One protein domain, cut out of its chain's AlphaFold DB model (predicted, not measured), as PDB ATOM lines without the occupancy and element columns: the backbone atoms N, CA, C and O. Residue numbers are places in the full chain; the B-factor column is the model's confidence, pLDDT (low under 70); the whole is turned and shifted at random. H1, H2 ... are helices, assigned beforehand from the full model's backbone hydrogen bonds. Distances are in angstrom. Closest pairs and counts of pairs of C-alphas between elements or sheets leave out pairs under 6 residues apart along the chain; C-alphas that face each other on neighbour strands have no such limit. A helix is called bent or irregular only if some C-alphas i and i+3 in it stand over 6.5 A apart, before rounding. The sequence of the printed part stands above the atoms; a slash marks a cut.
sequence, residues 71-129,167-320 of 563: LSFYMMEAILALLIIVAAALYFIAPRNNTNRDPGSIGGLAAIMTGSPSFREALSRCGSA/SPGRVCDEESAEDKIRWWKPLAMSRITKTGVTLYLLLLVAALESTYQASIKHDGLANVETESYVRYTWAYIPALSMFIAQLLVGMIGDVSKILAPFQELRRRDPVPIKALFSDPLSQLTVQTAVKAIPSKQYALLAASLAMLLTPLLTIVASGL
ATOM      1  N   LEU A  71     112.634  95.509  90.821       66.62
ATOM      2  CA  LEU A  71     112.373  96.324  92.017       66.62
ATOM      3  C   LEU A  71     113.448  97.406  92.250       66.62
ATOM      4  O   LEU A  71     113.104  98.533  92.603       66.62
ATOM      5  N   SER A  72     114.730  97.102  92.016       67.56
ATOM      6  CA  SER A  72     115.813  98.099  92.059       67.56
ATOM      7  C   SER A  72     115.650  99.134  90.942       67.56
ATOM      8  O   SER A  72     115.853 100.324  91.172       67.56
ATOM      9  N   PHE A  73     115.247  98.682  89.750       69.31
ATOM     10  CA  PHE A  73     115.010  99.527  88.583       69.31
ATOM     11  C   PHE A  73     113.881 100.540  88.819       69.31
ATOM     12  O   PHE A  73     114.140 101.739  88.768       69.31
ATOM     13  N   TYR A  74     112.673 100.097  89.188       76.81
ATOM     14  CA  TYR A  74     111.545 101.006  89.432       76.81
ATOM     15  C   TYR A  74     111.816 101.994  90.577       76.81
ATOM     16  O   TYR A  74     111.400 103.149  90.511       76.81
ATOM     17  N   MET A  75     112.554 101.582  91.614       73.81
ATOM     18  CA  MET A  75     112.992 102.494  92.679       73.81
ATOM     19  C   MET A  75     113.972 103.554  92.158       73.81
ATOM     20  O   MET A  75     113.842 104.730  92.493       73.81
ATOM     21  N   MET A  76     114.940 103.162  91.323       74.00
ATOM     22  CA  MET A  76     115.900 104.076  90.700       74.00
ATOM     23  C   MET A  76     115.213 105.070  89.752       74.00
ATOM     24  O   MET A  76     115.476 106.272  89.823       74.00
ATOM     25  N   GLU A  77     114.310 104.578  88.904       77.44
ATOM     26  CA  GLU A  77     113.522 105.375  87.965       77.44
ATOM     27  C   GLU A  77     112.622 106.374  88.707       77.44
ATOM     28  O   GLU A  77     112.671 107.571  88.426       77.44
ATOM     29  N   ALA A  78     111.880 105.924  89.727       81.06
ATOM     30  CA  ALA A  78     111.021 106.789  90.534       81.06
ATOM     31  C   ALA A  78     111.811 107.890  91.264       81.06
ATOM     32  O   ALA A  78     111.367 109.039  91.314       81.06
ATOM     33  N   ILE A  79     113.003 107.578  91.792       77.69
ATOM     34  CA  ILE A  79     113.882 108.573  92.425       77.69
ATOM     35  C   ILE A  79     114.419 109.573  91.391       77.69
ATOM     36  O   ILE A  79     114.459 110.768  91.678       77.69
ATOM     37  N   LEU A  80     114.796 109.129  90.187       72.12
ATOM     38  CA  LEU A  80     115.242 110.019  89.109       72.12
ATOM     39  C   LEU A  80     114.116 110.910  88.572       72.12
ATOM     40  O   LEU A  80     114.318 112.113  88.404       72.12
ATOM     41  N   ALA A  81     112.922 110.360  88.356       78.38
ATOM     42  CA  ALA A  81     111.741 111.121  87.966       78.38
ATOM     43  C   ALA A  81     111.392 112.169  89.034       78.38
ATOM     44  O   ALA A  81     111.184 113.341  88.713       78.38
ATOM     45  N   LEU A  82     111.431 111.786  90.317       83.69
ATOM     46  CA  LEU A  82     111.268 112.709  91.437       83.69
ATOM     47  C   LEU A  82     112.353 113.795  91.432       83.69
ATOM     48  O   LEU A  82     112.017 114.967  91.551       83.69
ATOM     49  N   LEU A  83     113.629 113.448  91.226       73.25
ATOM     50  CA  LEU A  83     114.739 114.402  91.097       73.25
ATOM     51  C   LEU A  83     114.528 115.402  89.948       73.25
ATOM     52  O   LEU A  83     114.802 116.589  90.123       73.25
ATOM     53  N   ILE A  84     114.013 114.955  88.799       74.56
ATOM     54  CA  ILE A  84     113.704 115.810  87.643       74.56
ATOM     55  C   ILE A  84     112.533 116.752  87.957       74.56
ATOM     56  O   ILE A  84     112.635 117.953  87.704       74.56
ATOM     57  N   ILE A  85     111.454 116.250  88.568       80.38
ATOM     58  CA  ILE A  85     110.303 117.061  89.009       80.38
ATOM     59  C   ILE A  85     110.746 118.106  90.042       80.38
ATOM     60  O   ILE A  85     110.387 119.277  89.944       80.38
ATOM     61  N   VAL A  86     111.577 117.701  91.002       70.88
ATOM     62  CA  VAL A  86     112.181 118.546  92.040       70.88
ATOM     63  C   VAL A  86     113.076 119.619  91.404       70.88
ATOM     64  O   VAL A  86     112.941 120.795  91.737       70.88
ATOM     65  N   ALA A  87     113.915 119.269  90.422       63.97
ATOM     66  CA  ALA A  87     114.756 120.216  89.684       63.97
ATOM     67  C   ALA A  87     113.957 121.195  88.802       63.97
ATOM     68  O   ALA A  87     114.318 122.371  88.700       63.97
ATOM     69  N   ALA A  88     112.848 120.755  88.205       67.75
ATOM     70  CA  ALA A  88     111.925 121.631  87.488       67.75
ATOM     71  C   ALA A  88     111.184 122.572  88.457       67.75
ATOM     72  O   ALA A  88     111.120 123.778  88.227       67.75
ATOM     73  N   ALA A  89     110.701 122.065  89.594       66.69
ATOM     74  CA  ALA A  89     110.053 122.870  90.631       66.69
ATOM     75  C   ALA A  89     111.000 123.935  91.224       66.69
ATOM     76  O   ALA A  89     110.578 125.072  91.444       66.69
ATOM     77  N   LEU A  90     112.292 123.621  91.400       55.31
ATOM     78  CA  LEU A  90     113.330 124.590  91.788       55.31
ATOM     79  C   LEU A  90     113.413 125.796  90.852       55.31
ATOM     80  O   LEU A  90     113.671 126.911  91.306       55.31
ATOM     81  N   TYR A  91     113.222 125.572  89.552       53.72
ATOM     82  CA  TYR A  91     113.316 126.615  88.539       53.72
ATOM     83  C   TYR A  91     112.158 127.623  88.636       53.72
ATOM     84  O   TYR A  91     112.367 128.818  88.422       53.72
ATOM     85  N   PHE A  92     110.956 127.165  89.003       51.69
ATOM     86  CA  PHE A  92     109.744 127.992  89.014       51.69
ATOM     87  C   PHE A  92     109.352 128.545  90.398       51.69
ATOM     88  O   PHE A  92     108.794 129.639  90.477       51.69
ATOM     89  N   ILE A  93     109.638 127.836  91.498       48.00
ATOM     90  CA  ILE A  93     109.020 128.093  92.815       48.00
ATOM     91  C   ILE A  93     110.020 128.699  93.823       48.00
ATOM     92  O   ILE A  93     110.151 128.240  94.953       48.00
ATOM     93  N   ALA A  94     110.738 129.767  93.457       51.03
ATOM     94  CA  ALA A  94     111.705 130.426  94.351       51.03
ATOM     95  C   ALA A  94     111.160 131.684  95.087       51.03
ATOM     96  O   ALA A  94     111.300 132.809  94.580       51.03
ATOM     97  N   PRO A  95     110.592 131.527  96.307       42.91
ATOM     98  CA  PRO A  95     110.495 132.584  97.309       42.91
ATOM     99  C   PRO A  95     111.105 132.197  98.693       42.91
ATOM    100  O   PRO A  95     112.168 131.582  98.738       42.91
ATOM    101  N   ARG A  96     110.542 132.719  99.801       46.19
ATOM    102  CA  ARG A  96     111.262 133.524 100.822       46.19
ATOM    103  C   ARG A  96     110.716 133.342 102.253       46.19
ATOM    104  O   ARG A  96     109.491 133.295 102.363       46.19
ATOM    105  N   ASN A  97     111.592 133.494 103.274       34.81
ATOM    106  CA  ASN A  97     111.375 133.862 104.710       34.81
ATOM    107  C   ASN A  97     111.813 132.864 105.816       34.81
ATOM    108  O   ASN A  97     111.099 131.918 106.064       34.81
ATOM    109  N   ASN A  98     112.712 133.285 106.726       34.38
ATOM    110  CA  ASN A  98     112.721 132.946 108.180       34.38
ATOM    111  C   ASN A  98     113.387 131.607 108.622       34.38
ATOM    112  O   ASN A  98     112.853 130.542 108.371       34.38
ATOM    113  N   THR A  99     114.455 131.544 109.438       38.38
ATOM    114  CA  THR A  99     114.606 132.248 110.733       38.38
ATOM    115  C   THR A  99     116.047 132.664 111.095       38.38
ATOM    116  O   THR A  99     116.620 133.466 110.369       38.38
ATOM    117  N   ASN A 100     116.579 132.255 112.251       34.84
ATOM    118  CA  ASN A 100     117.641 132.924 113.021       34.84
ATOM    119  C   ASN A 100     118.495 131.829 113.712       34.84
ATOM    120  O   ASN A 100     117.966 130.740 113.928       34.84
ATOM    121  N   ARG A 101     119.737 132.044 114.170       54.59
ATOM    122  CA  ARG A 101     120.724 133.133 113.977       54.59
ATOM    123  C   ARG A 101     122.116 132.493 114.124       54.59
ATOM    124  O   ARG A 101     122.251 131.599 114.952       54.59
ATOM    125  N   ASP A 102     123.120 132.956 113.383       52.34
ATOM    126  CA  ASP A 102     124.414 132.255 113.277       52.34
ATOM    127  C   ASP A 102     125.570 133.250 112.987       52.34
ATOM    128  O   ASP A 102     125.354 134.168 112.186       52.34
ATOM    129  N   PRO A 103     126.772 133.141 113.597       54.78
ATOM    130  CA  PRO A 103     127.949 133.932 113.208       54.78
ATOM    131  C   PRO A 103     128.380 133.770 111.739       54.78
ATOM    132  O   PRO A 103     128.980 134.701 111.208       54.78
ATOM    133  N   GLY A 104     128.043 132.669 111.057       61.16
ATOM    134  CA  GLY A 104     128.277 132.513 109.612       61.16
ATOM    135  C   GLY A 104     127.337 133.339 108.718       61.16
ATOM    136  O   GLY A 104     127.510 133.410 107.502       61.16
ATOM    137  N   SER A 105     126.355 134.033 109.306       70.75
ATOM    138  CA  SER A 105     125.462 134.941 108.580       70.75
ATOM    139  C   SER A 105     126.028 136.359 108.431       70.75
ATOM    140  O   SER A 105     126.671 136.891 109.338       70.75
ATOM    141  N   ILE A 106     125.704 137.024 107.314       75.62
ATOM    142  CA  ILE A 106     126.167 138.384 106.962       75.62
ATOM    143  C   ILE A 106     125.905 139.389 108.098       75.62
ATOM    144  O   ILE A 106     126.730 140.249 108.393       75.62
ATOM    145  N   GLY A 107     124.757 139.271 108.761       75.06
ATOM    146  CA  GLY A 107     124.341 140.127 109.866       75.06
ATOM    147  C   GLY A 107     125.028 139.785 111.179       75.06
ATOM    148  O   GLY A 107     125.284 140.690 111.969       75.06
ATOM    149  N   GLY A 108     125.327 138.504 111.421       74.25
ATOM    150  CA  GLY A 108     126.132 138.077 112.567       74.25
ATOM    151  C   GLY A 108     127.531 138.675 112.473       74.25
ATOM    152  O   GLY A 108     127.981 139.348 113.398       74.25
ATOM    153  N   LEU A 109     128.150 138.544 111.298       77.06
ATOM    154  CA  LEU A 109     129.434 139.156 110.979       77.06
ATOM    155  C   LEU A 109     129.383 140.691 111.083       77.06
ATOM    156  O   LEU A 109     130.238 141.285 111.735       77.06
ATOM    157  N   ALA A 110     128.354 141.345 110.531       78.81
ATOM    158  CA  ALA A 110     128.176 142.794 110.651       78.81
ATOM    159  C   ALA A 110     128.037 143.261 112.110       78.81
ATOM    160  O   ALA A 110     128.661 144.252 112.481       78.81
ATOM    161  N   ALA A 111     127.290 142.531 112.948       76.12
ATOM    162  CA  ALA A 111     127.148 142.834 114.371       76.12
ATOM    163  C   ALA A 111     128.490 142.718 115.121       76.12
ATOM    164  O   ALA A 111     128.846 143.619 115.884       76.12
ATOM    165  N   ILE A 112     129.267 141.662 114.849       75.62
ATOM    166  CA  ILE A 112     130.608 141.466 115.422       75.62
ATOM    167  C   ILE A 112     131.560 142.585 114.970       75.62
ATOM    168  O   ILE A 112     132.283 143.137 115.799       75.62
ATOM    169  N   MET A 113     131.532 142.981 113.692       78.75
ATOM    170  CA  MET A 113     132.345 144.092 113.177       78.75
ATOM    171  C   MET A 113     131.975 145.438 113.807       78.75
ATOM    172  O   MET A 113     132.867 146.222 114.124       78.75
ATOM    173  N   THR A 114     130.684 145.719 114.022       81.00
ATOM    174  CA  THR A 114     130.255 146.963 114.683       81.00
ATOM    175  C   THR A 114     130.638 147.010 116.162       81.00
ATOM    176  O   THR A 114     131.016 148.076 116.640       81.00
ATOM    177  N   GLY A 115     130.623 145.867 116.858       77.31
ATOM    178  CA  GLY A 115     131.103 145.745 118.240       77.31
ATOM    179  C   GLY A 115     132.633 145.711 118.382       77.31
ATOM    180  O   GLY A 115     133.136 145.710 119.501       77.31
ATOM    181  N   SER A 116     133.397 145.692 117.280       85.06
ATOM    182  CA  SER A 116     134.856 145.477 117.283       85.06
ATOM    183  C   SER A 116     135.624 146.639 116.628       85.06
ATOM    184  O   SER A 116     136.014 146.550 115.461       85.06
ATOM    185  N   PRO A 117     135.877 147.750 117.352       82.44
ATOM    186  CA  PRO A 117     136.471 148.955 116.767       82.44
ATOM    187  C   PRO A 117     137.900 148.743 116.249       82.44
ATOM    188  O   PRO A 117     138.203 149.214 115.157       82.44
ATOM    189  N   SER A 118     138.740 147.988 116.965       81.25
ATOM    190  CA  SER A 118     140.113 147.664 116.540       81.25
ATOM    191  C   SER A 118     140.151 146.753 115.310       81.25
ATOM    192  O   SER A 118     141.005 146.925 114.445       81.25
ATOM    193  N   PHE A 119     139.187 145.839 115.167       82.25
ATOM    194  CA  PHE A 119     139.013 145.042 113.948       82.25
ATOM    195  C   PHE A 119     138.614 145.912 112.746       82.25
ATOM    196  O   PHE A 119     139.190 145.795 111.663       82.25
ATOM    197  N   ARG A 120     137.675 146.845 112.948       83.12
ATOM    198  CA  ARG A 120     137.256 147.819 111.927       83.12
ATOM    199  C   ARG A 120     138.394 148.763 111.514       83.12
ATOM    200  O   ARG A 120     138.490 149.123 110.345       83.12
ATOM    201  N   GLU A 121     139.242 149.166 112.455       82.25
ATOM    202  CA  GLU A 121     140.413 150.010 112.202       82.25
ATOM    203  C   GLU A 121     141.510 149.251 111.441       82.25
ATOM    204  O   GLU A 121     141.988 149.739 110.413       82.25
ATOM    205  N   ALA A 122     141.818 148.014 111.848       81.50
ATOM    206  CA  ALA A 122     142.766 147.139 111.156       81.50
ATOM    207  C   ALA A 122     142.384 146.899 109.683       81.50
ATOM    208  O   ALA A 122     143.261 146.911 108.822       81.50
ATOM    209  N   LEU A 123     141.087 146.768 109.376       81.62
ATOM    210  CA  LEU A 123     140.551 146.602 108.013       81.62
ATOM    211  C   LEU A 123     140.230 147.917 107.278       81.62
ATOM    212  O   LEU A 123     139.764 147.893 106.135       81.62
ATOM    213  N   SER A 124     140.458 149.075 107.901       80.38
ATOM    214  CA  SER A 124     140.129 150.364 107.287       80.38
ATOM    215  C   SER A 124     140.885 150.573 105.965       80.38
ATOM    216  O   SER A 124     142.078 150.289 105.853       80.38
ATOM    217  N   ARG A 125     140.169 151.086 104.954       74.81
ATOM    218  CA  ARG A 125     140.637 151.319 103.567       74.81
ATOM    219  C   ARG A 125     140.902 150.076 102.700       74.81
ATOM    220  O   ARG A 125     141.154 150.240 101.520       74.81
ATOM    221  N   CYS A 126     140.731 148.850 103.197       75.38
ATOM    222  CA  CYS A 126     140.907 147.628 102.389       75.38
ATOM    223  C   CYS A 126     139.632 147.144 101.664       75.38
ATOM    224  O   CYS A 126     139.489 145.954 101.401       75.38
ATOM    225  N   GLY A 127     138.670 148.030 101.374       72.19
ATOM    226  CA  GLY A 127     137.338 147.634 100.879       72.19
ATOM    227  C   GLY A 127     137.322 146.972  99.493       72.19
ATOM    228  O   GLY A 127     136.384 146.242  99.180       72.19
ATOM    229  N   SER A 128     138.351 147.219  98.684       69.88
ATOM    230  CA  SER A 128     138.574 146.662  97.342       69.88
ATOM    231  C   SER A 128     139.775 145.707  97.266       69.88
ATOM    232  O   SER A 128     140.014 145.144  96.202       69.88
ATOM    233  N   ALA A 129     140.520 145.531  98.362       76.19
ATOM    234  CA  ALA A 129     141.797 144.823  98.371       76.19
ATOM    235  C   ALA A 129     141.641 143.309  98.143       76.19
ATOM    236  O   ALA A 129     140.661 142.689  98.574       76.19
ATOM    237  N   SER A 167     154.063 151.005 112.775       56.72
ATOM    238  CA  SER A 167     152.793 151.393 112.154       56.72
ATOM    239  C   SER A 167     152.593 150.657 110.819       56.72
ATOM    240  O   SER A 167     153.417 150.848 109.919       56.72
ATOM    241  N   PRO A 168     151.533 149.842 110.654       56.81
ATOM    242  CA  PRO A 168     151.370 149.032 109.454       56.81
ATOM    243  C   PRO A 168     151.275 149.924 108.214       56.81
ATOM    244  O   PRO A 168     150.482 150.869 108.160       56.81
ATOM    245  N   GLY A 169     152.129 149.626 107.233       58.75
ATOM    246  CA  GLY A 169     152.274 150.405 106.009       58.75
ATOM    247  C   GLY A 169     151.002 150.452 105.159       58.75
ATOM    248  O   GLY A 169     150.045 149.702 105.360       58.75
ATOM    249  N   ARG A 170     151.011 151.334 104.156       59.81
ATOM    250  CA  ARG A 170     149.879 151.648 103.264       59.81
ATOM    251  C   ARG A 170     149.530 150.545 102.241       59.81
ATOM    252  O   ARG A 170     149.059 150.846 101.153       59.81
ATOM    253  N   VAL A 171     149.681 149.272 102.606       63.75
ATOM    254  CA  VAL A 171     149.534 148.095 101.723       63.75
ATOM    255  C   VAL A 171     148.190 148.072 100.968       63.75
ATOM    256  O   VAL A 171     148.149 147.725  99.796       63.75
ATOM    257  N   CYS A 172     147.086 148.507 101.596       63.50
ATOM    258  CA  CYS A 172     145.779 148.595 100.917       63.50
ATOM    259  C   CYS A 172     145.547 149.896 100.121       63.50
ATOM    260  O   CYS A 172     144.605 149.938  99.336       63.50
ATOM    261  N   ASP A 173     146.335 150.960 100.331       63.00
ATOM    262  CA  ASP A 173     146.156 152.216  99.584       63.00
ATOM    263  C   ASP A 173     146.789 152.115  98.173       63.00
ATOM    264  O   ASP A 173     146.312 152.775  97.252       63.00
ATOM    265  N   GLU A 174     147.821 151.277  97.980       58.81
ATOM    266  CA  GLU A 174     148.532 151.115  96.693       58.81
ATOM    267  C   GLU A 174     147.737 150.294  95.656       58.81
ATOM    268  O   GLU A 174     147.694 150.659  94.484       58.81
ATOM    269  N   GLU A 175     147.036 149.235  96.078       57.19
ATOM    270  CA  GLU A 175     146.216 148.387  95.188       57.19
ATOM    271  C   GLU A 175     144.876 149.055  94.793       57.19
ATOM    272  O   GLU A 175     144.245 148.695  93.798       57.19
ATOM    273  N   SER A 176     144.430 150.072  95.542       54.00
ATOM    274  CA  SER A 176     143.083 150.652  95.412       54.00
ATOM    275  C   SER A 176     142.868 151.553  94.179       54.00
ATOM    276  O   SER A 176     141.750 152.046  93.994       54.00
ATOM    277  N   ALA A 177     143.896 151.811  93.365       55.22
ATOM    278  CA  ALA A 177     143.827 152.776  92.262       55.22
ATOM    279  C   ALA A 177     143.443 152.176  90.893       55.22
ATOM    280  O   ALA A 177     142.824 152.881  90.097       55.22
ATOM    281  N   GLU A 178     143.780 150.909  90.605       55.00
ATOM    282  CA  GLU A 178     143.663 150.362  89.237       55.00
ATOM    283  C   GLU A 178     142.863 149.056  89.084       55.00
ATOM    284  O   GLU A 178     142.347 148.814  87.986       55.00
ATOM    285  N   ASP A 179     142.706 148.211  90.115       57.06
ATOM    286  CA  ASP A 179     142.145 146.872  89.875       57.06
ATOM    287  C   ASP A 179     140.603 146.829  89.799       57.06
ATOM    288  O   ASP A 179     139.853 147.286  90.671       57.06
ATOM    289  N   LYS A 180     140.098 146.241  88.711       59.53
ATOM    290  CA  LYS A 180     138.662 146.142  88.417       59.53
ATOM    291  C   LYS A 180     138.065 144.970  89.184       59.53
ATOM    292  O   LYS A 180     138.227 143.832  88.754       59.53
ATOM    293  N   ILE A 181     137.285 145.257  90.233       63.06
ATOM    294  CA  ILE A 181     136.574 144.280  91.090       63.06
ATOM    295  C   ILE A 181     136.086 143.047  90.296       63.06
ATOM    296  O   ILE A 181     135.044 143.064  89.626       63.06
ATOM    297  N   ARG A 182     136.839 141.942  90.391       63.16
ATOM    298  CA  ARG A 182     136.537 140.677  89.705       63.16
ATOM    299  C   ARG A 182     135.501 139.888  90.499       63.16
ATOM    300  O   ARG A 182     135.829 139.023  91.304       63.16
ATOM    301  N   TRP A 183     134.225 140.171  90.244       66.50
ATOM    302  CA  TRP A 183     133.102 139.446  90.845       66.50
ATOM    303  C   TRP A 183     133.204 137.930  90.625       66.50
ATOM    304  O   TRP A 183     133.203 137.460  89.483       66.50
ATOM    305  N   TRP A 184     133.221 137.167  91.722       73.25
ATOM    306  CA  TRP A 184     133.199 135.705  91.692       73.25
ATOM    307  C   TRP A 184     131.918 135.193  91.021       73.25
ATOM    308  O   TRP A 184     130.801 135.494  91.448       73.25
ATOM    309  N   LYS A 185     132.083 134.414  89.949       72.06
ATOM    310  CA  LYS A 185     130.995 133.775  89.199       72.06
ATOM    311  C   LYS A 185     131.217 132.261  89.228       72.06
ATOM    312  O   LYS A 185     131.955 131.758  88.383       72.06
ATOM    313  N   PRO A 186     130.630 131.527  90.191       78.69
ATOM    314  CA  PRO A 186     130.817 130.085  90.279       78.69
ATOM    315  C   PRO A 186     130.249 129.378  89.045       78.69
ATOM    316  O   PRO A 186     129.176 129.736  88.554       78.69
ATOM    317  N   LEU A 187     130.947 128.334  88.584       75.25
ATOM    318  CA  LEU A 187     130.590 127.553  87.394       75.25
ATOM    319  C   LEU A 187     129.135 127.052  87.450       75.25
ATOM    320  O   LEU A 187     128.380 127.216  86.496       75.25
ATOM    321  N   ALA A 188     128.706 126.565  88.619       72.19
ATOM    322  CA  ALA A 188     127.344 126.109  88.896       72.19
ATOM    323  C   ALA A 188     126.236 127.163  88.685       72.19
ATOM    324  O   ALA A 188     125.060 126.812  88.589       72.19
ATOM    325  N   MET A 189     126.575 128.456  88.615       68.62
ATOM    326  CA  MET A 189     125.609 129.529  88.370       68.62
ATOM    327  C   MET A 189     125.412 129.831  86.875       68.62
ATOM    328  O   MET A 189     124.440 130.501  86.513       68.62
ATOM    329  N   SER A 190     126.284 129.319  85.997       79.94
ATOM    330  CA  SER A 190     126.134 129.452  84.546       79.94
ATOM    331  C   SER A 190     124.871 128.743  84.052       79.94
ATOM    332  O   SER A 190     124.573 127.616  84.452       79.94
ATOM    333  N   ARG A 191     124.138 129.387  83.132       75.12
ATOM    334  CA  ARG A 191     122.956 128.784  82.492       75.12
ATOM    335  C   ARG A 191     123.322 127.488  81.768       75.12
ATOM    336  O   ARG A 191     122.593 126.516  81.908       75.12
ATOM    337  N   ILE A 192     124.478 127.474  81.095       83.69
ATOM    338  CA  ILE A 192     125.011 126.329  80.338       83.69
ATOM    339  C   ILE A 192     125.238 125.125  81.262       83.69
ATOM    340  O   ILE A 192     124.835 124.012  80.940       83.69
ATOM    341  N   THR A 193     125.829 125.347  82.440       81.75
ATOM    342  CA  THR A 193     126.069 124.285  83.429       81.75
ATOM    343  C   THR A 193     124.756 123.721  83.963       81.75
ATOM    344  O   THR A 193     124.610 122.508  84.050       81.75
ATOM    345  N   LYS A 194     123.767 124.577  84.253       78.38
ATOM    346  CA  LYS A 194     122.445 124.129  84.719       78.38
ATOM    347  C   LYS A 194     121.705 123.318  83.654       78.38
ATOM    348  O   LYS A 194     121.247 122.225  83.958       78.38
ATOM    349  N   THR A 195     121.655 123.793  82.407       83.44
ATOM    350  CA  THR A 195     121.045 123.034  81.300       83.44
ATOM    351  C   THR A 195     121.791 121.732  81.019       83.44
ATOM    352  O   THR A 195     121.151 120.718  80.768       83.44
ATOM    353  N   GLY A 196     123.126 121.734  81.108       87.00
ATOM    354  CA  GLY A 196     123.956 120.543  80.919       87.00
ATOM    355  C   GLY A 196     123.709 119.470  81.979       87.00
ATOM    356  O   GLY A 196     123.527 118.311  81.625       87.00
ATOM    357  N   VAL A 197     123.622 119.842  83.261       85.50
ATOM    358  CA  VAL A 197     123.314 118.889  84.345       85.50
ATOM    359  C   VAL A 197     121.884 118.349  84.231       85.50
ATOM    360  O   VAL A 197     121.682 117.149  84.394       85.50
ATOM    361  N   THR A 198     120.895 119.181  83.882       85.12
ATOM    362  CA  THR A 198     119.520 118.701  83.648       85.12
ATOM    363  C   THR A 198     119.443 117.741  82.455       85.12
ATOM    364  O   THR A 198     118.810 116.694  82.557       85.12
ATOM    365  N   LEU A 199     120.115 118.059  81.342       89.25
ATOM    366  CA  LEU A 199     120.187 117.190  80.163       89.25
ATOM    367  C   LEU A 199     120.892 115.862  80.476       89.25
ATOM    368  O   LEU A 199     120.427 114.809  80.052       89.25
ATOM    369  N   TYR A 200     121.976 115.903  81.251       88.12
ATOM    370  CA  TYR A 200     122.707 114.714  81.686       88.12
ATOM    371  C   TYR A 200     121.826 113.757  82.505       88.12
ATOM    372  O   TYR A 200     121.813 112.561  82.229       88.12
ATOM    373  N   LEU A 201     121.033 114.276  83.452       85.56
ATOM    374  CA  LEU A 201     120.091 113.459  84.228       85.56
ATOM    375  C   LEU A 201     118.991 112.835  83.349       85.56
ATOM    376  O   LEU A 201     118.643 111.674  83.550       85.56
ATOM    377  N   LEU A 202     118.485 113.562  82.344       86.25
ATOM    378  CA  LEU A 202     117.510 113.031  81.379       86.25
ATOM    379  C   LEU A 202     118.100 111.912  80.503       86.25
ATOM    380  O   LEU A 202     117.445 110.895  80.286       86.25
ATOM    381  N   LEU A 203     119.342 112.071  80.034       88.50
ATOM    382  CA  LEU A 203     120.049 111.029  79.281       88.50
ATOM    383  C   LEU A 203     120.304 109.778  80.133       88.50
ATOM    384  O   LEU A 203     120.232 108.668  79.614       88.50
ATOM    385  N   LEU A 204     120.558 109.946  81.434       85.25
ATOM    386  CA  LEU A 204     120.753 108.834  82.363       85.25
ATOM    387  C   LEU A 204     119.459 108.013  82.523       85.25
ATOM    388  O   LEU A 204     119.507 106.791  82.410       85.25
ATOM    389  N   VAL A 205     118.299 108.668  82.672       85.12
ATOM    390  CA  VAL A 205     116.983 107.990  82.666       85.12
ATOM    391  C   VAL A 205     116.753 107.229  81.358       85.12
ATOM    392  O   VAL A 205     116.419 106.048  81.390       85.12
ATOM    393  N   ALA A 206     116.992 107.864  80.206       85.62
ATOM    394  CA  ALA A 206     116.809 107.218  78.904       85.62
ATOM    395  C   ALA A 206     117.733 106.000  78.696       85.62
ATOM    396  O   ALA A 206     117.330 105.014  78.080       85.62
ATOM    397  N   ALA A 207     118.962 106.041  79.223       84.69
ATOM    398  CA  ALA A 207     119.893 104.914  79.173       84.69
ATOM    399  C   ALA A 207     119.450 103.741  80.068       84.69
ATOM    400  O   ALA A 207     119.571 102.581  79.665       84.69
ATOM    401  N   LEU A 208     118.907 104.026  81.256       81.44
ATOM    402  CA  LEU A 208     118.341 103.007  82.144       81.44
ATOM    403  C   LEU A 208     117.122 102.329  81.510       81.44
ATOM    404  O   LEU A 208     117.079 101.105  81.451       81.44
ATOM    405  N   GLU A 209     116.181 103.101  80.964       83.62
ATOM    406  CA  GLU A 209     114.995 102.556  80.290       83.62
ATOM    407  C   GLU A 209     115.376 101.701  79.071       83.62
ATOM    408  O   GLU A 209     114.912 100.573  78.916       83.62
ATOM    409  N   SER A 210     116.302 102.189  78.239       83.25
ATOM    410  CA  SER A 210     116.810 101.448  77.077       83.25
ATOM    411  C   SER A 210     117.474 100.122  77.472       83.25
ATOM    412  O   SER A 210     117.203  99.083  76.865       83.25
ATOM    413  N   THR A 211     118.301 100.116  78.525       80.81
ATOM    414  CA  THR A 211     118.937  98.879  79.017       80.81
ATOM    415  C   THR A 211     117.936  97.928  79.674       80.81
ATOM    416  O   THR A 211     118.052  96.719  79.488       80.81
ATOM    417  N   TYR A 212     116.905  98.429  80.355       78.12
ATOM    418  CA  TYR A 212     115.827  97.598  80.894       78.12
ATOM    419  C   TYR A 212     114.995  96.934  79.787       78.12
ATOM    420  O   TYR A 212     114.856  95.708  79.777       78.12
ATOM    421  N   GLN A 213     114.541  97.698  78.787       80.69
ATOM    422  CA  GLN A 213     113.840  97.145  77.623       80.69
ATOM    423  C   GLN A 213     114.705  96.137  76.849       80.69
ATOM    424  O   GLN A 213     114.213  95.082  76.445       80.69
ATOM    425  N   ALA A 214     116.003  96.416  76.681       79.75
ATOM    426  CA  ALA A 214     116.940  95.481  76.063       79.75
ATOM    427  C   ALA A 214     117.090  94.185  76.881       79.75
ATOM    428  O   ALA A 214     117.077  93.109  76.284       79.75
ATOM    429  N   SER A 215     117.162  94.281  78.216       76.62
ATOM    430  CA  SER A 215     117.246  93.132  79.128       76.62
ATOM    431  C   SER A 215     116.009  92.237  79.070       76.62
ATOM    432  O   SER A 215     116.152  91.025  79.209       76.62
ATOM    433  N   ILE A 216     114.811  92.805  78.887       77.06
ATOM    434  CA  ILE A 216     113.577  92.022  78.705       77.06
ATOM    435  C   ILE A 216     113.575  91.367  77.322       77.06
ATOM    436  O   ILE A 216     113.323  90.172  77.202       77.06
ATOM    437  N   LYS A 217     113.874  92.136  76.269       78.31
ATOM    438  CA  LYS A 217     113.745  91.676  74.878       78.31
ATOM    439  C   LYS A 217     114.729  90.561  74.496       78.31
ATOM    440  O   LYS A 217     114.411  89.776  73.608       78.31
ATOM    441  N   HIS A 218     115.896  90.498  75.137       69.38
ATOM    442  CA  HIS A 218     116.945  89.508  74.849       69.38
ATOM    443  C   HIS A 218     117.169  88.511  76.000       69.38
ATOM    444  O   HIS A 218     118.156  87.781  75.996       69.38
ATOM    445  N   ASP A 219     116.249  88.471  76.971       64.50
ATOM    446  CA  ASP A 219     116.269  87.541  78.106       64.50
ATOM    447  C   ASP A 219     117.593  87.569  78.910       64.50
ATOM    448  O   ASP A 219     118.199  86.545  79.239       64.50
ATOM    449  N   GLY A 220     118.064  88.789  79.192       64.31
ATOM    450  CA  GLY A 220     119.369  89.103  79.781       64.31
ATOM    451  C   GLY A 220     120.114  90.200  79.007       64.31
ATOM    452  O   GLY A 220     119.788  90.502  77.863       64.31
ATOM    453  N   LEU A 221     121.115  90.825  79.640       64.75
ATOM    454  CA  LEU A 221     121.971  91.839  78.991       64.75
ATOM    455  C   LEU A 221     123.267  91.272  78.405       64.75
ATOM    456  O   LEU A 221     123.761  91.763  77.394       64.75
ATOM    457  N   ALA A 222     123.836  90.275  79.078       62.22
ATOM    458  CA  ALA A 222     125.051  89.578  78.685       62.22
ATOM    459  C   ALA A 222     125.097  88.207  79.377       62.22
ATOM    460  O   ALA A 222     124.611  88.064  80.507       62.22
ATOM    461  N   ASN A 223     125.715  87.222  78.719       55.50
ATOM    462  CA  ASN A 223     126.126  85.985  79.380       55.50
ATOM    463  C   ASN A 223     127.314  86.295  80.315       55.50
ATOM    464  O   ASN A 223     128.206  87.063  79.948       55.50
ATOM    465  N   VAL A 224     127.339  85.717  81.518       53.22
ATOM    466  CA  VAL A 224     128.418  85.953  82.501       53.22
ATOM    467  C   VAL A 224     129.724  85.245  82.100       53.22
ATOM    468  O   VAL A 224     130.791  85.594  82.603       53.22
ATOM    469  N   GLU A 225     129.663  84.306  81.154       53.06
ATOM    470  CA  GLU A 225     130.813  83.519  80.683       53.06
ATOM    471  C   GLU A 225     131.729  84.251  79.684       53.06
ATOM    472  O   GLU A 225     132.864  83.824  79.478       53.06
ATOM    473  N   THR A 226     131.297  85.361  79.074       48.56
ATOM    474  CA  THR A 226     132.169  86.141  78.177       48.56
ATOM    475  C   THR A 226     133.024  87.148  78.937       48.56
ATOM    476  O   THR A 226     132.495  88.136  79.434       48.56
ATOM    477  N   GLU A 227     134.343  86.918  78.912       52.91
ATOM    478  CA  GLU A 227     135.440  87.864  79.189       52.91
ATOM    479  C   GLU A 227     135.330  88.684  80.492       52.91
ATOM    480  O   GLU A 227     134.510  89.589  80.634       52.91
ATOM    481  N   SER A 228     136.267  88.458  81.422       57.28
ATOM    482  CA  SER A 228     136.340  89.111  82.748       57.28
ATOM    483  C   SER A 228     136.123  90.639  82.715       57.28
ATOM    484  O   SER A 228     135.489  91.210  83.605       57.28
ATOM    485  N   TYR A 229     136.576  91.298  81.643       61.12
ATOM    486  CA  TYR A 229     136.372  92.722  81.384       61.12
ATOM    487  C   TYR A 229     134.891  93.147  81.338       61.12
ATOM    488  O   TYR A 229     134.531  94.144  81.964       61.12
ATOM    489  N   VAL A 230     134.014  92.377  80.679       66.00
ATOM    490  CA  VAL A 230     132.589  92.710  80.482       66.00
ATOM    491  C   VAL A 230     131.863  92.827  81.824       66.00
ATOM    492  O   VAL A 230     131.102  93.772  82.047       66.00
ATOM    493  N   ARG A 231     132.155  91.922  82.764       63.88
ATOM    494  CA  ARG A 231     131.599  91.946  84.126       63.88
ATOM    495  C   ARG A 231     131.960  93.232  84.877       63.88
ATOM    496  O   ARG A 231     131.102  93.820  85.534       63.88
ATOM    497  N   TYR A 232     133.207  93.689  84.766       67.88
ATOM    498  CA  TYR A 232     133.645  94.945  85.379       67.88
ATOM    499  C   TYR A 232     133.029  96.170  84.695       67.88
ATOM    500  O   TYR A 232     132.644  97.116  85.382       67.88
ATOM    501  N   THR A 233     132.873  96.147  83.368       74.94
ATOM    502  CA  THR A 233     132.216  97.213  82.597       74.94
ATOM    503  C   THR A 233     130.785  97.464  83.084       74.94
ATOM    504  O   THR A 233     130.449  98.606  83.406       74.94
ATOM    505  N   TRP A 234     129.965  96.415  83.220       72.00
ATOM    506  CA  TRP A 234     128.575  96.537  83.686       72.00
ATOM    507  C   TRP A 234     128.442  96.924  85.167       72.00
ATOM    508  O   TRP A 234     127.462  97.567  85.534       72.00
ATOM    509  N   ALA A 235     129.422  96.598  86.015       72.06
ATOM    510  CA  ALA A 235     129.410  96.986  87.428       72.06
ATOM    511  C   ALA A 235     129.887  98.435  87.663       72.06
ATOM    512  O   ALA A 235     129.248  99.192  88.397       72.06
ATOM    513  N   TYR A 236     131.005  98.841  87.051       78.25
ATOM    514  CA  TYR A 236     131.641 100.127  87.361       78.25
ATOM    515  C   TYR A 236     131.051 101.318  86.601       78.25
ATOM    516  O   TYR A 236     130.979 102.402  87.179       78.25
ATOM    517  N   ILE A 237     130.612 101.163  85.344       82.19
ATOM    518  CA  ILE A 237     130.086 102.298  84.560       82.19
ATOM    519  C   ILE A 237     128.844 102.936  85.218       82.19
ATOM    520  O   ILE A 237     128.836 104.162  85.369       82.19
ATOM    521  N   PRO A 238     127.827 102.172  85.668       80.81
ATOM    522  CA  PRO A 238     126.641 102.743  86.312       80.81
ATOM    523  C   PRO A 238     126.957 103.387  87.668       80.81
ATOM    524  O   PRO A 238     126.448 104.460  87.981       80.81
ATOM    525  N   ALA A 239     127.847 102.785  88.462       79.56
ATOM    526  CA  ALA A 239     128.286 103.369  89.728       79.56
ATOM    527  C   ALA A 239     129.028 104.704  89.516       79.56
ATOM    528  O   ALA A 239     128.760 105.690  90.205       79.56
ATOM    529  N   LEU A 240     129.926 104.756  88.525       82.56
ATOM    530  CA  LEU A 240     130.710 105.943  88.189       82.56
ATOM    531  C   LEU A 240     129.836 107.069  87.611       82.56
ATOM    532  O   LEU A 240     130.033 108.230  87.972       82.56
ATOM    533  N   SER A 241     128.838 106.755  86.776       85.12
ATOM    534  CA  SER A 241     127.903 107.762  86.254       85.12
ATOM    535  C   SER A 241     127.038 108.374  87.366       85.12
ATOM    536  O   SER A 241     126.940 109.597  87.475       85.12
ATOM    537  N   MET A 242     126.502 107.552  88.270       83.31
ATOM    538  CA  MET A 242     125.721 108.035  89.414       83.31
ATOM    539  C   MET A 242     126.570 108.851  90.403       83.31
ATOM    540  O   MET A 242     126.096 109.850  90.947       83.31
ATOM    541  N   PHE A 243     127.846 108.499  90.589       84.44
ATOM    542  CA  PHE A 243     128.780 109.296  91.388       84.44
ATOM    543  C   PHE A 243     129.045 110.679  90.764       84.44
ATOM    544  O   PHE A 243     129.007 111.694  91.464       84.44
ATOM    545  N   ILE A 244     129.224 110.758  89.440       85.75
ATOM    546  CA  ILE A 244     129.336 112.041  88.723       85.75
ATOM    547  C   ILE A 244     128.049 112.869  88.880       85.75
ATOM    548  O   ILE A 244     128.127 114.068  89.164       85.75
ATOM    549  N   ALA A 245     126.869 112.246  88.779       85.06
ATOM    550  CA  ALA A 245     125.591 112.915  89.035       85.06
ATOM    551  C   ALA A 245     125.525 113.512  90.455       85.06
ATOM    552  O   ALA A 245     125.123 114.667  90.626       85.06
ATOM    553  N   GLN A 246     125.977 112.763  91.468       84.75
ATOM    554  CA  GLN A 246     126.032 113.207  92.864       84.75
ATOM    555  C   GLN A 246     126.930 114.437  93.051       84.75
ATOM    556  O   GLN A 246     126.513 115.402  93.697       84.75
ATOM    557  N   LEU A 247     128.120 114.452  92.443       85.50
ATOM    558  CA  LEU A 247     129.035 115.598  92.498       85.50
ATOM    559  C   LEU A 247     128.450 116.846  91.819       85.50
ATOM    560  O   LEU A 247     128.530 117.947  92.367       85.50
ATOM    561  N   LEU A 248     127.824 116.688  90.648       84.50
ATOM    562  CA  LEU A 248     127.242 117.800  89.887       84.50
ATOM    563  C   LEU A 248     126.039 118.434  90.605       84.50
ATOM    564  O   LEU A 248     125.949 119.663  90.688       84.50
ATOM    565  N   VAL A 249     125.141 117.616  91.164       84.00
ATOM    566  CA  VAL A 249     123.993 118.088  91.958       84.00
ATOM    567  C   VAL A 249     124.460 118.723  93.275       84.00
ATOM    568  O   VAL A 249     123.972 119.796  93.636       84.00
ATOM    569  N   GLY A 250     125.450 118.123  93.947       82.75
ATOM    570  CA  GLY A 250     126.079 118.675  95.152       82.75
ATOM    571  C   GLY A 250     126.661 120.072  94.919       82.75
ATOM    572  O   GLY A 250     126.267 121.033  95.579       82.75
ATOM    573  N   MET A 251     127.501 120.221  93.890       84.25
ATOM    574  CA  MET A 251     128.094 121.507  93.504       84.25
ATOM    575  C   MET A 251     127.031 122.594  93.254       84.25
ATOM    576  O   MET A 251     127.208 123.743  93.669       84.25
ATOM    577  N   ILE A 252     125.917 122.256  92.592       81.62
ATOM    578  CA  ILE A 252     124.821 123.208  92.350       81.62
ATOM    579  C   ILE A 252     124.113 123.588  93.652       81.62
ATOM    580  O   ILE A 252     123.845 124.775  93.867       81.62
ATOM    581  N   GLY A 253     123.820 122.625  94.527       80.31
ATOM    582  CA  GLY A 253     123.150 122.899  95.796       80.31
ATOM    583  C   GLY A 253     124.003 123.742  96.750       80.31
ATOM    584  O   GLY A 253     123.481 124.685  97.340       80.31
ATOM    585  N   ASP A 254     125.310 123.491  96.852       79.69
ATOM    586  CA  ASP A 254     126.181 124.225  97.783       79.69
ATOM    587  C   ASP A 254     126.435 125.666  97.328       79.69
ATOM    588  O   ASP A 254     126.323 126.603  98.120       79.69
ATOM    589  N   VAL A 255     126.634 125.888  96.025       81.81
ATOM    590  CA  VAL A 255     126.660 127.248  95.460       81.81
ATOM    591  C   VAL A 255     125.307 127.952  95.638       81.81
ATOM    592  O   VAL A 255     125.265 129.162  95.868       81.81
ATOM    593  N   SER A 256     124.192 127.213  95.586       77.00
ATOM    594  CA  SER A 256     122.860 127.777  95.841       77.00
ATOM    595  C   SER A 256     122.674 128.185  97.309       77.00
ATOM    596  O   SER A 256     122.102 129.248  97.550       77.00
ATOM    597  N   LYS A 257     123.218 127.428  98.278       75.06
ATOM    598  CA  LYS A 257     123.274 127.826  99.701       75.06
ATOM    599  C   LYS A 257     124.051 129.136  99.868       75.06
ATOM    600  O   LYS A 257     123.515 130.084 100.436       75.06
ATOM    601  N   ILE A 258     125.262 129.228  99.306       78.12
ATOM    602  CA  ILE A 258     126.126 130.423  99.403       78.12
ATOM    603  C   ILE A 258     125.434 131.674  98.837       78.12
ATOM    604  O   ILE A 258     125.508 132.751  99.427       78.12
ATOM    605  N   LEU A 259     124.748 131.556  97.694       75.88
ATOM    606  CA  LEU A 259     124.138 132.702  97.010       75.88
ATOM    607  C   LEU A 259     122.734 133.075  97.520       75.88
ATOM    608  O   LEU A 259     122.272 134.182  97.229       75.88
ATOM    609  N   ALA A 260     122.063 132.202  98.277       74.12
ATOM    610  CA  ALA A 260     120.718 132.434  98.807       74.12
ATOM    611  C   ALA A 260     120.559 133.761  99.590       74.12
ATOM    612  O   ALA A 260     119.681 134.543  99.210       74.12
ATOM    613  N   PRO A 261     121.382 134.093 100.613       73.25
ATOM    614  CA  PRO A 261     121.215 135.343 101.362       73.25
ATOM    615  C   PRO A 261     121.413 136.589 100.483       73.25
ATOM    616  O   PRO A 261     120.641 137.542 100.571       73.25
ATOM    617  N   PHE A 262     122.381 136.575  99.561       73.94
ATOM    618  CA  PHE A 262     122.658 137.713  98.675       73.94
ATOM    619  C   PHE A 262     121.531 137.981  97.665       73.94
ATOM    620  O   PHE A 262     121.201 139.138  97.392       73.94
ATOM    621  N   GLN A 263     120.900 136.932  97.125       68.81
ATOM    622  CA  GLN A 263     119.711 137.091  96.279       68.81
ATOM    623  C   GLN A 263     118.528 137.660  97.067       68.81
ATOM    624  O   GLN A 263     117.752 138.463  96.538       68.81
ATOM    625  N   GLU A 264     118.409 137.272  98.337       67.06
ATOM    626  CA  GLU A 264     117.327 137.709  99.206       67.06
ATOM    627  C   GLU A 264     117.431 139.205  99.543       67.06
ATOM    628  O   GLU A 264     116.425 139.915  99.461       67.06
ATOM    629  N   LEU A 265     118.653 139.695  99.791       69.25
ATOM    630  CA  LEU A 265     118.975 141.118  99.957       69.25
ATOM    631  C   LEU A 265     118.742 141.930  98.668       69.25
ATOM    632  O   LEU A 265     118.183 143.020  98.725       69.25
ATOM    633  N   ARG A 266     119.108 141.404  97.489       68.88
ATOM    634  CA  ARG A 266     118.995 142.134  96.207       68.88
ATOM    635  C   ARG A 266     117.551 142.372  95.736       68.88
ATOM    636  O   ARG A 266     117.312 143.275  94.939       68.88
ATOM    637  N   ARG A 267     116.594 141.531  96.147       62.97
ATOM    638  CA  ARG A 267     115.234 141.468  95.561       62.97
ATOM    639  C   ARG A 267     114.128 141.990  96.497       62.97
ATOM    640  O   ARG A 267     112.955 141.718  96.246       62.97
ATOM    641  N   ARG A 268     114.432 142.636  97.629       58.19
ATOM    642  CA  ARG A 268     113.396 143.127  98.564       58.19
ATOM    643  C   ARG A 268     113.768 144.471  99.171       58.19
ATOM    644  O   ARG A 268     114.822 144.588  99.782       58.19
ATOM    645  N   ASP A 269     112.842 145.410  99.062       57.91
ATOM    646  CA  ASP A 269     112.855 146.687  99.761       57.91
ATOM    647  C   ASP A 269     111.484 146.834 100.463       57.91
ATOM    648  O   ASP A 269     110.466 146.585  99.805       57.91
ATOM    649  N   PRO A 270     111.409 147.112 101.781       62.41
ATOM    650  CA  PRO A 270     112.517 147.185 102.736       62.41
ATOM    651  C   PRO A 270     113.249 145.848 102.922       62.41
ATOM    652  O   PRO A 270     112.661 144.761 102.848       62.41
ATOM    653  N   VAL A 271     114.553 145.938 103.194       64.88
ATOM    654  CA  VAL A 271     115.435 144.779 103.392       64.88
ATOM    655  C   VAL A 271     115.007 143.986 104.639       64.88
ATOM    656  O   VAL A 271     115.050 144.514 105.754       64.88
ATOM    657  N   PRO A 272     114.616 142.704 104.515       65.44
ATOM    658  CA  PRO A 272     114.197 141.913 105.661       65.44
ATOM    659  C   PRO A 272     115.411 141.552 106.521       65.44
ATOM    660  O   PRO A 272     116.249 140.752 106.106       65.44
ATOM    661  N   ILE A 273     115.450 142.058 107.760       65.75
ATOM    662  CA  ILE A 273     116.492 141.773 108.773       65.75
ATOM    663  C   ILE A 273     116.859 140.279 108.796       65.75
ATOM    664  O   ILE A 273     118.024 139.907 108.853       65.75
ATOM    665  N   LYS A 274     115.858 139.405 108.679       65.25
ATOM    666  CA  LYS A 274     115.991 137.946 108.731       65.25
ATOM    667  C   LYS A 274     116.860 137.331 107.622       65.25
ATOM    668  O   LYS A 274     117.507 136.324 107.872       65.25
ATOM    669  N   ALA A 275     116.913 137.945 106.438       64.69
ATOM    670  CA  ALA A 275     117.784 137.515 105.339       64.69
ATOM    671  C   ALA A 275     119.259 137.853 105.592       64.69
ATOM    672  O   ALA A 275     120.152 137.152 105.128       64.69
ATOM    673  N   LEU A 276     119.517 138.910 106.367       69.12
ATOM    674  CA  LEU A 276     120.865 139.268 106.787       69.12
ATOM    675  C   LEU A 276     121.437 138.200 107.740       69.12
ATOM    676  O   LEU A 276     122.624 137.907 107.690       69.12
ATOM    677  N   PHE A 277     120.592 137.585 108.578       69.62
ATOM    678  CA  PHE A 277     120.998 136.629 109.620       69.62
ATOM    679  C   PHE A 277     120.793 135.139 109.273       69.62
ATOM    680  O   PHE A 277     120.852 134.291 110.168       69.62
ATOM    681  N   SER A 278     120.555 134.798 108.003       68.25
ATOM    682  CA  SER A 278     120.450 133.404 107.559       68.25
ATOM    683  C   SER A 278     121.805 132.843 107.128       68.25
ATOM    684  O   SER A 278     122.392 133.352 106.174       68.25
ATOM    685  N   ASP A 279     122.242 131.757 107.767       70.50
ATOM    686  CA  ASP A 279     123.308 130.884 107.265       70.50
ATOM    687  C   ASP A 279     122.718 129.509 106.883       70.50
ATOM    688  O   ASP A 279     122.326 128.742 107.768       70.50
ATOM    689  N   PRO A 280     122.566 129.204 105.580       67.25
ATOM    690  CA  PRO A 280     122.164 127.887 105.089       67.25
ATOM    691  C   PRO A 280     123.355 126.949 104.799       67.25
ATOM    692  O   PRO A 280     123.126 125.819 104.372       67.25
ATOM    693  N   LEU A 281     124.600 127.408 104.967       70.31
ATOM    694  CA  LEU A 281     125.831 126.664 104.695       70.31
ATOM    695  C   LEU A 281     126.324 125.903 105.937       70.31
ATOM    696  O   LEU A 281     126.784 124.773 105.800       70.31
ATOM    697  N   SER A 282     126.160 126.473 107.138       62.66
ATOM    698  CA  SER A 282     126.499 125.831 108.425       62.66
ATOM    699  C   SER A 282     125.605 124.641 108.807       62.66
ATOM    700  O   SER A 282     125.904 123.898 109.744       62.66
ATOM    701  N   GLN A 283     124.483 124.454 108.112       67.19
ATOM    702  CA  GLN A 283     123.420 123.537 108.514       67.19
ATOM    703  C   GLN A 283     123.445 122.230 107.711       67.19
ATOM    704  O   GLN A 283     123.541 122.234 106.484       67.19
ATOM    705  N   LEU A 284     123.260 121.100 108.406       64.94
ATOM    706  CA  LEU A 284     123.112 119.781 107.778       64.94
ATOM    707  C   LEU A 284     122.004 119.801 106.715       64.94
ATOM    708  O   LEU A 284     120.934 120.361 106.948       64.94
ATOM    709  N   THR A 285     122.210 119.124 105.583       67.38
ATOM    710  CA  THR A 285     121.264 119.110 104.449       67.38
ATOM    711  C   THR A 285     119.839 118.686 104.847       67.38
ATOM    712  O   THR A 285     118.867 119.265 104.375       67.38
ATOM    713  N   VAL A 286     119.687 117.749 105.791       64.00
ATOM    714  CA  VAL A 286     118.371 117.378 106.354       64.00
ATOM    715  C   VAL A 286     117.747 118.530 107.153       64.00
ATOM    716  O   VAL A 286     116.554 118.802 107.037       64.00
ATOM    717  N   GLN A 287     118.545 119.247 107.948       62.19
ATOM    718  CA  GLN A 287     118.063 120.392 108.720       62.19
ATOM    719  C   GLN A 287     117.705 121.578 107.818       62.19
ATOM    720  O   GLN A 287     116.717 122.254 108.104       62.19
ATOM    721  N   THR A 288     118.447 121.816 106.729       66.88
ATOM    722  CA  THR A 288     118.069 122.836 105.737       66.88
ATOM    723  C   THR A 288     116.780 122.456 105.020       66.88
ATOM    724  O   THR A 288     115.914 123.318 104.913       66.88
ATOM    725  N   ALA A 289     116.581 121.186 104.650       66.25
ATOM    726  CA  ALA A 289     115.320 120.704 104.079       66.25
ATOM    727  C   ALA A 289     114.127 120.960 105.016       66.25
ATOM    728  O   ALA A 289     113.156 121.609 104.629       66.25
ATOM    729  N   VAL A 290     114.223 120.516 106.276       66.38
ATOM    730  CA  VAL A 290     113.140 120.644 107.267       66.38
ATOM    731  C   VAL A 290     112.862 122.106 107.624       66.38
ATOM    732  O   VAL A 290     111.702 122.501 107.704       66.38
ATOM    733  N   LYS A 291     113.897 122.944 107.784       64.19
ATOM    734  CA  LYS A 291     113.723 124.387 108.023       64.19
ATOM    735  C   LYS A 291     113.236 125.136 106.778       64.19
ATOM    736  O   LYS A 291     112.580 126.162 106.935       64.19
ATOM    737  N   ALA A 292     113.494 124.628 105.569       61.41
ATOM    738  CA  ALA A 292     113.027 125.233 104.324       61.41
ATOM    739  C   ALA A 292     111.508 125.088 104.096       61.41
ATOM    740  O   ALA A 292     110.913 125.920 103.407       61.41
ATOM    741  N   ILE A 293     110.867 124.078 104.709       64.81
ATOM    742  CA  ILE A 293     109.410 123.849 104.652       64.81
ATOM    743  C   ILE A 293     108.623 125.055 105.212       64.81
ATOM    744  O   ILE A 293     107.902 125.697 104.442       64.81
ATOM    745  N   PRO A 294     108.747 125.432 106.506       59.91
ATOM    746  CA  PRO A 294     108.040 126.592 107.048       59.91
ATOM    747  C   PRO A 294     108.583 127.911 106.490       59.91
ATOM    748  O   PRO A 294     107.876 128.920 106.527       59.91
ATOM    749  N   SER A 295     109.820 127.922 105.971       58.34
ATOM    750  CA  SER A 295     110.455 129.142 105.477       58.34
ATOM    751  C   SER A 295     110.034 129.546 104.054       58.34
ATOM    752  O   SER A 295     110.442 130.594 103.554       58.34
ATOM    753  N   LYS A 296     109.217 128.722 103.376       61.75
ATOM    754  CA  LYS A 296     108.808 128.887 101.964       61.75
ATOM    755  C   LYS A 296     109.988 129.018 100.986       61.75
ATOM    756  O   LYS A 296     109.815 129.509  99.869       61.75
ATOM    757  N   GLN A 297     111.179 128.562 101.379       64.44
ATOM    758  CA  GLN A 297     112.387 128.571 100.552       64.44
ATOM    759  C   GLN A 297     112.469 127.284  99.728       64.44
ATOM    760  O   GLN A 297     113.401 126.495  99.879       64.44
ATOM    761  N   TYR A 298     111.497 127.054  98.837       65.62
ATOM    762  CA  TYR A 298     111.447 125.809  98.055       65.62
ATOM    763  C   TYR A 298     112.694 125.621  97.170       65.62
ATOM    764  O   TYR A 298     113.124 124.490  96.964       65.62
ATOM    765  N   ALA A 299     113.342 126.721  96.757       64.00
ATOM    766  CA  ALA A 299     114.652 126.732  96.097       64.00
ATOM    767  C   ALA A 299     115.775 126.053  96.915       64.00
ATOM    768  O   ALA A 299     116.681 125.439  96.359       64.00
ATOM    769  N   LEU A 300     115.722 126.166  98.245       65.31
ATOM    770  CA  LEU A 300     116.662 125.520  99.159       65.31
ATOM    771  C   LEU A 300     116.193 124.100  99.499       65.31
ATOM    772  O   LEU A 300     116.994 123.170  99.458       65.31
ATOM    773  N   LEU A 301     114.887 123.926  99.746       69.00
ATOM    774  CA  LEU A 301     114.264 122.633 100.037       69.00
ATOM    775  C   LEU A 301     114.568 121.612  98.945       69.00
ATOM    776  O   LEU A 301     115.142 120.570  99.226       69.00
ATOM    777  N   ALA A 302     114.226 121.909  97.697       69.44
ATOM    778  CA  ALA A 302     114.352 120.935  96.625       69.44
ATOM    779  C   ALA A 302     115.822 120.712  96.200       69.44
ATOM    780  O   ALA A 302     116.163 119.616  95.769       69.44
ATOM    781  N   ALA A 303     116.731 121.667  96.442       73.31
ATOM    782  CA  ALA A 303     118.172 121.449  96.286       73.31
ATOM    783  C   ALA A 303     118.714 120.518  97.385       73.31
ATOM    784  O   ALA A 303     119.465 119.590  97.097       73.31
ATOM    785  N   SER A 304     118.282 120.715  98.635       73.38
ATOM    786  CA  SER A 304     118.635 119.836  99.757       73.38
ATOM    787  C   SER A 304     118.022 118.434  99.632       73.38
ATOM    788  O   SER A 304     118.676 117.447  99.947       73.38
ATOM    789  N   LEU A 305     116.806 118.324  99.092       76.50
ATOM    790  CA  LEU A 305     116.133 117.053  98.830       76.50
ATOM    791  C   LEU A 305     116.801 116.312  97.663       76.50
ATOM    792  O   LEU A 305     117.023 115.110  97.764       76.50
ATOM    793  N   ALA A 306     117.232 117.026  96.617       78.56
ATOM    794  CA  ALA A 306     118.045 116.437  95.558       78.56
ATOM    795  C   ALA A 306     119.378 115.889  96.096       78.56
ATOM    796  O   ALA A 306     119.696 114.726  95.873       78.56
ATOM    797  N   MET A 307     120.099 116.674  96.905       79.94
ATOM    798  CA  MET A 307     121.319 116.234  97.601       79.94
ATOM    799  C   MET A 307     121.127 115.016  98.520       79.94
ATOM    800  O   MET A 307     122.101 114.317  98.787       79.94
ATOM    801  N   LEU A 308     119.914 114.774  99.029       80.12
ATOM    802  CA  LEU A 308     119.587 113.612  99.864       80.12
ATOM    803  C   LEU A 308     119.184 112.382  99.039       80.12
ATOM    804  O   LEU A 308     119.462 111.260  99.452       80.12
ATOM    805  N   LEU A 309     118.564 112.577  97.871       78.56
ATOM    806  CA  LEU A 309     118.153 111.490  96.979       78.56
ATOM    807  C   LEU A 309     119.302 110.936  96.127       78.56
ATOM    808  O   LEU A 309     119.383 109.723  95.953       78.56
ATOM    809  N   THR A 310     120.215 111.772  95.616       77.56
ATOM    810  CA  THR A 310     121.316 111.282  94.764       77.56
ATOM    811  C   THR A 310     122.256 110.263  95.440       77.56
ATOM    812  O   THR A 310     122.623 109.305  94.763       77.56
ATOM    813  N   PRO A 311     122.625 110.357  96.739       77.56
ATOM    814  CA  PRO A 311     123.374 109.284  97.404       77.56
ATOM    815  C   PRO A 311     122.547 108.007  97.641       77.56
ATOM    816  O   PRO A 311     123.114 106.925  97.757       77.56
ATOM    817  N   LEU A 312     121.211 108.089  97.694       73.81
ATOM    818  CA  LEU A 312     120.368 106.887  97.722       73.81
ATOM    819  C   LEU A 312     120.383 106.186  96.354       73.81
ATOM    820  O   LEU A 312     120.400 104.961  96.272       73.81
ATOM    821  N   LEU A 313     120.432 106.975  95.276       68.19
ATOM    822  CA  LEU A 313     120.488 106.508  93.895       68.19
ATOM    823  C   LEU A 313     121.785 105.737  93.581       68.19
ATOM    824  O   LEU A 313     121.725 104.686  92.945       68.19
ATOM    825  N   THR A 314     122.945 106.202  94.068       74.50
ATOM    826  CA  THR A 314     124.224 105.465  93.968       74.50
ATOM    827  C   THR A 314     124.194 104.147  94.743       74.50
ATOM    828  O   THR A 314     124.727 103.151  94.257       74.50
ATOM    829  N   ILE A 315     123.526 104.096  95.902       73.12
ATOM    830  CA  ILE A 315     123.335 102.844  96.652       73.12
ATOM    831  C   ILE A 315     122.468 101.868  95.846       73.12
ATOM    832  O   ILE A 315     122.883 100.729  95.639       73.12
ATOM    833  N   VAL A 316     121.315 102.299  95.321       67.69
ATOM    834  CA  VAL A 316     120.445 101.436  94.494       67.69
ATOM    835  C   VAL A 316     121.160 100.958  93.218       67.69
ATOM    836  O   VAL A 316     120.969  99.813  92.814       67.69
ATOM    837  N   ALA A 317     122.051 101.767  92.631       68.88
ATOM    838  CA  ALA A 317     122.856 101.372  91.470       68.88
ATOM    839  C   ALA A 317     123.776 100.171  91.728       68.88
ATOM    840  O   ALA A 317     123.939  99.336  90.839       68.88
ATOM    841  N   SER A 318     124.310 100.032  92.946       70.00
ATOM    842  CA  SER A 318     125.112  98.858  93.336       70.00
ATOM    843  C   SER A 318     124.316  97.545  93.354       70.00
ATOM    844  O   SER A 318     124.901  96.477  93.205       70.00
ATOM    845  N   GLY A 319     122.985  97.622  93.485       65.69
ATOM    846  CA  GLY A 319     122.056  96.486  93.486       65.69
ATOM    847  C   GLY A 319     121.169  96.394  92.240       65.69
ATOM    848  O   GLY A 319     120.118  95.749  92.297       65.69
ATOM    849  N   LEU A 320     121.533  97.077  91.146       68.75
ATOM    850  CA  LEU A 320     120.753  97.089  89.903       68.75
ATOM    851  C   LEU A 320     120.934  95.794  89.094       68.75
ATOM    852  O   LEU A 320     119.959  95.266  88.561       68.75
TER     853      LEU A 320
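Overview. This is residues 71 to 129 and 167 to 320 of the 563 residues of an uncharacterized protein of Diplodia seriata (UniProt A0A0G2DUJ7). Four long helices, H1, H5, H6 and H9, make an up-and-down bundle, loosely built, with H5 and H6 spread apart toward the turn that joins them. Beyond the other end of the bundle lies a loose head with the short helices H2, H3, H4 and H7, while H8 packs on H9 at the side of the bundle. The printed part has 213 residues with nine named helices, H1 to H9 in order along the chain, and no named strand; the class is all helix. The whole is loose, with a radius of gyration of the C-alphas of 23.4 A, and elongated, spanning 78 by 40 by 25 A.

Arrangement. The bundle, of helices that each run against the one before, begins with H1, residues 71 to 92. H1 touches H5, residues 191 to 217, at a shallow tilt of 23 degrees, opposite ways; their closest C-alphas, of Glu 77 and Val 205, are 6.8 A apart. H5 and H6, residues 228 to 266, form a helical hairpin at a shallow tilt of 31 degrees. They touch with residues 197 to 201 of H5 and 245 to 249 of H6 alone, the closest C-alphas being those of Val 197 and Leu 248, 6.9 A. H9, residues 298 to 318, touches H6 at a shallow tilt of 11 degrees, opposite ways, closest at the C-alphas of Gly 253 and Ala 303, 5.2 A. H9 touches H1 too, closest at the C-alphas of Leu 90 and Ala 299, 5.0 A. H1 and H6 are apart, and so are H5 and H9. H8, residues 285 to 292, makes a helical hairpin with H9, the C-alphas of Ala 289 and Leu 301 being closest at 4.6 A. H7, residues 273 to 276, touches H6 through residues 261 to 265 of H6 alone, with the C-alphas of Pro 261 and Ala 275 closest at 5.7 A. H2, residues 106 to 114, only just touches H7, with 3 pairs of C-alphas within 8 A, the closest being Gly 107 and Leu 276, 4.7 A. H3, residues 117 to 122, and H2 only just touch, and only at the corner, with 3 pairs of C-alphas within 8 A, the closest being Met 113 and Arg 120, 6.3 A. H4, residues 171 to 175, touches no helix. Every O i to N i+4 pair is within hydrogen-bond range in H1, H2, H3, H5 and H8, against 30 of 35 in H6, 14 of 17 in H9 and 0 of 1 in H4, where 0 of 2 O i to N i+3 pairs are within range; H7 is too short for an i+4 pair.

Along the chain. H1 begins at C-alpha 71, at (112.373, 96.324, 92.017), and is 31.9 A long. H2 measures 12.2 A, H3 8.6 A, H4 7.3 A, H7 5.4 A and H8 10.3 A. H5 is 39.0 A long. H6, the longest at 57.4 A, ends at (118.995, 142.134, 96.207); it is irregular, with C-alphas 258 and 261 7.2 A apart, and has a kink of 44 degrees near residue 259. H9, 30.6 A long, ends at C-alpha 318, at (125.112, 98.858, 93.336).

Size, cuts and confidence. The C-alphas farthest apart, of Ser 167 and Asp 219, are 81.1 A apart. Residues 130 to 166 are not printed, and C-alphas 129 and 167 are 18.8 A apart across the cut. The links H1 to H2 and H4 to H5 are long. Mean pLDDT of the printed part is 70.8; 98 residues are under 70, among them residues 87 to 104, 167 to 183, 218 to 232, 263 to 278 and 282 to 302.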